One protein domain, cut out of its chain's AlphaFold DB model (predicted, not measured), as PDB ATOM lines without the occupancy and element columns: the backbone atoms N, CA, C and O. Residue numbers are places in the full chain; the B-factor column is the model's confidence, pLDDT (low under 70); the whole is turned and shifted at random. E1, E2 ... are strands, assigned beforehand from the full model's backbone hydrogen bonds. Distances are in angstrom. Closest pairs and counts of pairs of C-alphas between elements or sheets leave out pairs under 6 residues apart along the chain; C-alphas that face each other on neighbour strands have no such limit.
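This is residues 8 to 68 of the 87 residues of an uncharacterized protein of Acidimicrobiia bacterium (UniProt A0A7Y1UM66). What shape do these atoms make? Two small three-stranded sheets lie face to face as a sandwich, with E2, E1 and E6 in one layer and E3, E5 and E4 in the other, and a long loop of residues 43 to 54 reaches away from the ends of E4 and E5. What is it built of? The printed part has 61 residues with six named strands, E1 to E6 in order along the chain, and no named helix; its class is all strand. The order E2, E1, E6 is antiparallel and the order E3, E5, E4 is mixed. How large is it? It is compact, with a radius of gyration of the C-alphas of 11.9 A, and flat, with spans of 37 by 27 by 12 A.

How does the first sheet pair? E1, residues 8 to 12, is its inner strand and forms a hairpin with E2, residues 18 to 23; N 19 and O 10 are 2.8 A apart. E6, residues 63 to 68, is antiparallel to E1 at 151 degrees, with N 9 and O 66 at 2.8 A. And the second? E5, residues 55 to 59, is parallel to E3, residues 28 to 32, with N 29 and O 55 at 2.8 A. E5 forms a hairpin with E4, residues 39 to 42, where N 41 and O 56 are 2.9 A apart. How do the sheets face each other? Their best planes are 16 degrees apart and their strands stand at 28 degrees. The closest C-alphas of E1 and E5 are those of Asp 12 and Gly 59, 5.5 A apart, while E2 and E5 are only just apart at 8.2 A.

Where does the printed part begin and end? C-alpha 8, at the start of E1, is at (-1.691, 19.660, 43.743), and C-alpha 68, at the end of E6, is at (1.948, 14.407, 45.071). How long are the strands? From first to last C-alpha E1 measures 13.7 A, E2 14.8 A, E3 12.8 A, E4 10.2 A, E5 13.0 A and E6 16.5 A.

How far does it reach? The two C-alphas farthest apart are those of Ala 14 and Gly 48, at 36.7 A. Is it continuous? The printed part has no cut, and the link from E4 to E5, with 12 residues, is long. Where is confidence low? The mean pLDDT of the printed part is 89.7, and residues 44 to 51 are under 70.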
ATOM      1  N   VAL A   8      -2.180  18.915  44.907       96.38
ATOM      2  CA  VAL A   8      -1.691  19.660  43.743       96.38
ATOM      3  C   VAL A   8      -0.954  20.910  44.200       96.38
ATOM      4  O   VAL A   8      -1.429  21.639  45.069       96.38
ATOM      5  N   PHE A   9       0.186  21.183  43.581       97.88
ATOM      6  CA  PHE A   9       1.006  22.357  43.837       97.88
ATOM      7  C   PHE A   9       1.179  23.157  42.553       97.88
ATOM      8  O   PHE A   9       1.284  22.587  41.465       97.88
ATOM      9  N   ALA A  10       1.235  24.476  42.698       97.75
ATOM     10  CA  ALA A  10       1.602  25.387  41.624       97.75
ATOM     11  C   ALA A  10       2.924  26.070  41.975       97.75
ATOM     12  O   ALA A  10       3.120  26.479  43.115       97.75
ATOM     13  N   VAL A  11       3.832  26.204  41.015       98.19
ATOM     14  CA  VAL A  11       5.144  26.829  41.210       98.19
ATOM     15  C   VAL A  11       5.307  27.965  40.218       98.19
ATOM     16  O   VAL A  11       5.054  27.792  39.029       98.19
ATOM     17  N   ASP A  12       5.741  29.121  40.701       97.88
ATOM     18  CA  ASP A  12       6.225  30.202  39.848       97.88
ATOM     19  C   ASP A  12       7.622  29.845  39.330       97.88
ATOM     20  O   ASP A  12       8.584  29.880  40.098       97.88
ATOM     21  N   GLU A  13       7.755  29.508  38.048       96.94
ATOM     22  CA  GLU A  13       9.026  29.055  37.465       96.94
ATOM     23  C   GLU A  13      10.153  30.089  37.619       96.94
ATOM     24  O   GLU A  13      11.312  29.729  37.815       96.94
ATOM     25  N   ALA A  14       9.823  31.383  37.590       96.56
ATOM     26  CA  ALA A  14      10.827  32.440  37.662       96.56
ATOM     27  C   ALA A  14      11.395  32.640  39.076       96.56
ATOM     28  O   ALA A  14      12.531  33.091  39.220       96.56
ATOM     29  N   THR A  15      10.615  32.345  40.121       97.12
ATOM     30  CA  THR A  15      11.014  32.601  41.519       97.12
ATOM     31  C   THR A  15      11.176  31.335  42.356       97.12
ATOM     32  O   THR A  15      11.745  31.398  43.445       97.12
ATOM     33  N   GLY A  16      10.670  30.195  41.885       97.31
ATOM     34  CA  GLY A  16      10.569  28.953  42.647       97.31
ATOM     35  C   GLY A  16       9.520  28.993  43.763       97.31
ATOM     36  O   GLY A  16       9.473  28.074  44.580       97.31
ATOM     37  N   HIS A  17       8.691  30.040  43.843       98.19
ATOM     38  CA  HIS A  17       7.664  30.144  44.877       98.19
ATOM     39  C   HIS A  17       6.591  29.070  44.686       98.19
ATOM     40  O   HIS A  17       6.017  28.956  43.603       98.19
ATOM     41  N   VAL A  18       6.310  28.309  45.744       98.12
ATOM     42  CA  VAL A  18       5.346  27.204  45.733       98.12
ATOM     43  C   VAL A  18       4.046  27.634  46.402       98.12
ATOM     44  O   VAL A  18       4.044  28.119  47.531       98.12
ATOM     45  N   PHE A  19       2.942  27.389  45.711       98.00
ATOM     46  CA  PHE A  19       1.574  27.558  46.170       98.00
ATOM     47  C   PHE A  19       0.920  26.190  46.426       98.00
ATOM     48  O   PHE A  19       1.188  25.222  45.706       98.00
ATOM     49  N   GLY A  20       0.026  26.120  47.416       95.88
ATOM     50  CA  GLY A  20      -0.667  24.892  47.826       95.88
ATOM     51  C   GLY A  20      -0.174  24.321  49.168       95.88
ATOM     52  O   GLY A  20       0.476  25.034  49.937       95.88
ATOM     53  N   PRO A  21      -0.490  23.049  49.486       96.19
ATOM     54  CA  PRO A  21      -1.197  22.080  48.643       96.19
ATOM     55  C   PRO A  21      -2.667  22.441  48.402       96.19
ATOM     56  O   PRO A  21      -3.365  22.914  49.300       96.19
ATOM     57  N   TYR A  22      -3.157  22.141  47.202       94.75
ATOM     58  CA  TYR A  22      -4.563  22.256  46.826       94.75
ATOM     59  C   TYR A  22      -5.204  20.876  46.641       94.75
ATOM     60  O   TYR A  22      -4.562  19.968  46.106       94.75
ATOM     61  N   PRO A  23      -6.480  20.699  47.027       92.31
ATOM     62  CA  PRO A  23      -7.242  19.516  46.649       92.31
ATOM     63  C   PRO A  23      -7.361  19.384  45.128       92.31
ATOM     64  O   PRO A  23      -7.520  20.386  44.418       92.31
ATOM     65  N   ALA A  24      -7.358  18.149  44.626       90.44
ATOM     66  CA  ALA A  24      -7.691  17.872  43.235       90.44
ATOM     67  C   ALA A  24      -9.054  18.493  42.858       90.44
ATOM     68  O   ALA A  24     -10.016  18.427  43.622       90.44
ATOM     69  N   GLY A  25      -9.125  19.111  41.677       89.06
ATOM     70  CA  GLY A  25     -10.314  19.831  41.203       89.06
ATOM     71  C   GLY A  25     -10.371  21.319  41.571       89.06
ATOM     72  O   GLY A  25     -11.282  22.001  41.114       89.06
ATOM     73  N   THR A  26      -9.399  21.837  42.334       91.44
ATOM     74  CA  THR A  26      -9.274  23.282  42.600       91.44
ATOM     75  C   THR A  26      -9.091  24.059  41.296       91.44
ATOM     76  O   THR A  26      -8.201  23.746  40.502       91.44
ATOM     77  N   ILE A  27      -9.894  25.103  41.087       91.69
ATOM     78  CA  ILE A  27      -9.805  25.969  39.911       91.69
ATOM     79  C   ILE A  27      -8.979  27.208  40.247       91.69
ATOM     80  O   ILE A  27      -9.363  28.046  41.066       91.69
ATOM     81  N   VAL A  28      -7.853  27.364  39.559       92.38
ATOM     82  CA  VAL A  28      -6.931  28.480  39.759       92.38
ATOM     83  C   VAL A  28      -6.950  29.413  38.555       92.38
ATOM     84  O   VAL A  28      -6.851  28.986  37.408       92.38
ATOM     85  N   LYS A  29      -7.004  30.717  38.825       93.56
ATOM     86  CA  LYS A  29      -6.617  31.748  37.863       93.56
ATOM     87  C   LYS A  29      -5.164  32.130  38.110       93.56
ATOM     88  O   LYS A  29      -4.843  32.626  39.187       93.56
ATOM     89  N   TRP A  30      -4.320  31.967  37.097       95.69
ATOM     90  CA  TRP A  30      -2.937  32.436  37.109       95.69
ATOM     91  C   TRP A  30      -2.811  33.819  36.461       95.69
ATOM     92  O   TRP A  30      -3.540  34.169  35.530       95.69
ATOM     93  N   THR A  31      -1.890  34.638  36.955       96.25
ATOM     94  CA  THR A  31      -1.455  35.872  36.296       96.25
ATOM     95  C   THR A  31       0.060  35.957  36.355       96.25
ATOM     96  O   THR A  31       0.623  36.169  37.428       96.25
ATOM     97  N   GLN A  32       0.701  35.841  35.192       96.38
ATOM     98  CA  GLN A  32       2.113  36.168  35.034       96.38
ATOM     99  C   GLN A  32       2.268  37.694  35.077       96.38
ATOM    100  O   GLN A  32       1.666  38.429  34.292       96.38
ATOM    101  N   ALA A  33       3.032  38.171  36.049       95.06
ATOM    102  CA  ALA A  33       3.302  39.571  36.324       95.06
ATOM    103  C   ALA A  33       4.802  39.730  36.630       95.06
ATOM    104  O   ALA A  33       5.196  39.735  37.803       95.06
ATOM    105  N   PRO A  34       5.651  39.851  35.590       94.25
ATOM    106  CA  PRO A  34       7.094  39.979  35.758       94.25
ATOM    107  C   PRO A  34       7.461  41.131  36.702       94.25
ATOM    108  O   PRO A  34       6.929  42.235  36.593       94.25
ATOM    109  N   GLY A  35       8.352  40.862  37.660       92.69
ATOM    110  CA  GLY A  35       8.786  41.827  38.677       92.69
ATOM    111  C   GLY A  35       7.819  42.044  39.852       92.69
ATOM    112  O   GLY A  35       8.177  42.735  40.806       92.69
ATOM    113  N   ALA A  36       6.618  41.457  39.840       92.56
ATOM    114  CA  ALA A  36       5.713  41.503  40.989       92.56
ATOM    115  C   ALA A  36       6.094  40.462  42.056       92.56
ATOM    116  O   ALA A  36       6.666  39.416  41.756       92.56
ATOM    117  N   HIS A  37       5.734  40.711  43.317       95.00
ATOM    118  CA  HIS A  37       5.864  39.685  44.354       95.00
ATOM    119  C   HIS A  37       4.791  38.597  44.166       95.00
ATOM    120  O   HIS A  37       3.622  38.967  43.917       95.00
ATOM    121  N   PRO A  38       5.154  37.302  44.304       97.44
ATOM    122  CA  PRO A  38       4.193  36.212  44.320       97.44
ATOM    123  C   PRO A  38       3.083  36.471  45.339       97.44
ATOM    124  O   PRO A  38       3.334  36.981  46.433       97.44
ATOM    125  N   ALA A  39       1.843  36.197  44.954       97.69
ATOM    126  CA  ALA A  39       0.693  36.453  45.808       97.69
ATOM    127  C   ALA A  39      -0.427  35.454  45.540       97.69
ATOM    128  O   ALA A  39      -0.736  35.142  44.390       97.69
ATOM    129  N   GLU A  40      -1.076  35.027  46.619       97.12
ATOM    130  CA  GLU A  40      -2.272  34.197  46.595       97.12
ATOM    131  C   GLU A  40      -3.457  34.986  47.148       97.12
ATOM    132  O   GLU A  40      -3.376  35.644  48.187       97.12
ATOM    133  N   LYS A  41      -4.591  34.883  46.459       94.19
ATOM    134  CA  LYS A  41      -5.870  35.376  46.948       94.19
ATOM    135  C   LYS A  41      -6.922  34.291  46.801       94.19
ATOM    136  O   LYS A  41      -7.233  33.884  45.685       94.19
ATOM    137  N   LYS A  42      -7.535  33.891  47.915       91.38
ATOM    138  CA  LYS A  42      -8.715  33.028  47.890       91.38
ATOM    139  C   LYS A  42      -9.881  33.746  47.205       91.38
ATOM    140  O   LYS A  42     -10.220  34.882  47.544       91.38
ATOM    141  N   MET A  43     -10.467  33.071  46.232       83.44
ATOM    142  CA  MET A  43     -11.588  33.503  45.412       83.44
ATOM    143  C   MET A  43     -12.800  32.609  45.704       83.44
ATOM    144  O   MET A  43     -12.674  31.460  46.108       83.44
ATOM    145  N   GLY A  44     -13.996  33.173  45.571       68.00
ATOM    146  CA  GLY A  44     -15.247  32.507  45.926       68.00
ATOM    147  C   GLY A  44     -15.956  33.168  47.104       68.00
ATOM    148  O   GLY A  44     -15.339  33.728  48.010       68.00
ATOM    149  N   SER A  45     -17.288  33.155  47.058       58.00
ATOM    150  CA  SER A  45     -18.136  33.668  48.133       58.00
ATOM    151  C   SER A  45     -19.124  32.589  48.558       58.00
ATOM    152  O   SER A  45     -19.701  31.913  47.711       58.00
ATOM    153  N   ASN A  46     -19.417  32.517  49.856       53.34
ATOM    154  CA  ASN A  46     -20.469  31.659  50.412       53.34
ATOM    155  C   ASN A  46     -21.893  32.156  50.052       53.34
ATOM    156  O   ASN A  46     -22.876  31.691  50.620       53.34
ATOM    157  N   LYS A  47     -22.024  33.147  49.156       53.28
ATOM    158  CA  LYS A  47     -23.279  33.806  48.777       53.28
ATOM    159  C   LYS A  47     -23.582  33.607  47.288       53.28
ATOM    160  O   LYS A  47     -23.429  34.514  46.477       53.28
ATOM    161  N   GLY A  48     -24.036  32.405  46.935       49.91
ATOM    162  CA  GLY A  48     -24.996  32.185  45.840       49.91
ATOM    163  C   GLY A  48     -24.576  32.478  44.391       49.91
ATOM    164  O   GLY A  48     -25.432  32.424  43.515       49.91
ATOM    165  N   LYS A  49     -23.304  32.753  44.092       52.47
ATOM    166  CA  LYS A  49     -22.777  32.716  42.717       52.47
ATOM    167  C   LYS A  49     -21.663  31.684  42.670       52.47
ATOM    168  O   LYS A  49     -20.742  31.775  43.476       52.47
ATOM    169  N   ALA A  50     -21.789  30.695  41.785       51.09
ATOM    170  CA  ALA A  50     -20.811  29.625  41.611       51.09
ATOM    171  C   ALA A  50     -19.382  30.206  41.581       51.09
ATOM    172  O   ALA A  50     -19.133  31.123  40.788       51.09
ATOM    173  N   PRO A  51     -18.451  29.750  42.438       58.16
ATOM    174  CA  PRO A  51     -17.070  30.187  42.345       58.16
ATOM    175  C   PRO A  51     -16.467  29.524  41.104       58.16
ATOM    176  O   PRO A  51     -16.084  28.366  41.132       58.16
ATOM    177  N   ALA A  52     -16.420  30.238  39.978       77.94
ATOM    178  CA  ALA A  52     -15.738  29.735  38.782       77.94
ATOM    179  C   ALA A  52     -14.214  29.622  38.982       77.94
ATOM    180  O   ALA A  52     -13.534  29.036  38.154       77.94
ATOM    181  N   VAL A  53     -13.680  30.235  40.044       88.62
ATOM    182  CA  VAL A  53     -12.264  30.266  40.413       88.62
ATOM    183  C   VAL A  53     -12.178  30.253  41.941       88.62
ATOM    184  O   VAL A  53     -12.803  31.099  42.585       88.62
ATOM    185  N   ASP A  54     -11.377  29.344  42.493       90.75
ATOM    186  CA  ASP A  54     -11.128  29.178  43.931       90.75
ATOM    187  C   ASP A  54      -9.943  30.009  44.422       90.75
ATOM    188  O   ASP A  54      -9.937  30.483  45.555       90.75
ATOM    189  N   TYR A  55      -8.937  30.226  43.570       93.12
ATOM    190  CA  TYR A  55      -7.773  31.050  43.896       93.12
ATOM    191  C   TYR A  55      -7.339  31.894  42.705       93.12
ATOM    192  O   TYR A  55      -7.320  31.439  41.561       93.12
ATOM    193  N   HIS A  56      -6.958  33.137  42.979       95.00
ATOM    194  CA  HIS A  56      -6.199  33.963  42.055       95.00
ATOM    195  C   HIS A  56      -4.757  34.003  42.545       95.00
ATOM    196  O   HIS A  56      -4.465  34.586  43.589       95.00
ATOM    197  N   LEU A  57      -3.883  33.366  41.777       96.94
ATOM    198  CA  LEU A  57      -2.449  33.338  41.999       96.94
ATOM    199  C   LEU A  57      -1.754  34.296  41.032       96.94
ATOM    200  O   LEU A  57      -2.171  34.469  39.881       96.94
ATOM    201  N   ARG A  58      -0.683  34.920  41.506       97.19
ATOM    202  CA  ARG A  58       0.178  35.795  40.715       97.19
ATOM    203  C   ARG A  58       1.631  35.438  40.982       97.19
ATOM    204  O   ARG A  58       2.000  35.328  42.147       97.19
ATOM    205  N   GLY A  59       2.439  35.351  39.933       97.12
ATOM    206  CA  GLY A  59       3.892  35.157  40.002       97.12
ATOM    207  C   GLY A  59       4.592  35.814  38.820       97.12
ATOM    208  O   GLY A  59       3.944  36.503  38.033       97.12
ATOM    209  N   GLN A  60       5.909  35.663  38.716       97.00
ATOM    210  CA  GLN A  60       6.715  36.379  37.725       97.00
ATOM    211  C   GLN A  60       6.882  35.620  36.407       97.00
ATOM    212  O   GLN A  60       6.996  36.261  35.364       97.00
ATOM    213  N   GLY A  61       6.895  34.289  36.455       95.81
ATOM    214  CA  GLY A  61       7.096  33.397  35.320       95.81
ATOM    215  C   GLY A  61       5.842  32.625  34.932       95.81
ATOM    216  O   GLY A  61       4.716  32.969  35.308       95.81
ATOM    217  N   ASP A  62       6.041  31.607  34.102       97.25
ATOM    218  CA  ASP A  62       4.999  30.626  33.822       97.25
ATOM    219  C   ASP A  62       4.747  29.763  35.064       97.25
ATOM    220  O   ASP A  62       5.577  29.661  35.973       97.25
ATOM    221  N   MET A  63       3.552  29.184  35.135       97.38
ATOM    222  CA  MET A  63       3.175  28.341  36.265       97.38
ATOM    223  C   MET A  63       3.506  26.887  35.946       97.38
ATOM    224  O   MET A  63       3.030  26.352  34.948       97.38
ATOM    225  N   LEU A  64       4.258  26.222  36.817       97.94
ATOM    226  CA  LEU A  64       4.409  24.768  36.795       97.94
ATOM    227  C   LEU A  64       3.373  24.142  37.724       97.94
ATOM    228  O   LEU A  64       3.168  24.632  38.831       97.94
ATOM    229  N   ILE A  65       2.739  23.052  37.307       97.25
ATOM    230  CA  ILE A  65       1.804  22.285  38.135       97.25
ATOM    231  C   ILE A  65       2.346  20.877  38.316       97.25
ATOM    232  O   ILE A  65       2.645  20.206  37.334       97.25
ATOM    233  N   TYR A  66       2.402  20.399  39.553       97.31
ATOM    234  CA  TYR A  66       2.664  18.992  39.845       97.31
ATOM    235  C   TYR A  66       1.733  18.494  40.948       97.31
ATOM    236  O   TYR A  66       1.137  19.284  41.682       97.31
ATOM    237  N   ALA A  67       1.597  17.176  41.054       96.19
ATOM    238  CA  ALA A  67       0.819  16.540  42.104       96.19
ATOM    239  C   ALA A  67       1.679  15.572  42.915       96.19
ATOM    240  O   ALA A  67       2.575  14.937  42.360       96.19
ATOM    241  N   THR A  68       1.379  15.440  44.206       95.50
ATOM    242  CA  THR A  68       1.948  14.407  45.071       95.50
ATOM    243  C   THR A  68       0.882  13.433  45.543       95.50
ATOM    244  O   THR A  68      -0.226  13.848  45.893       95.50
TER     245      THR A  68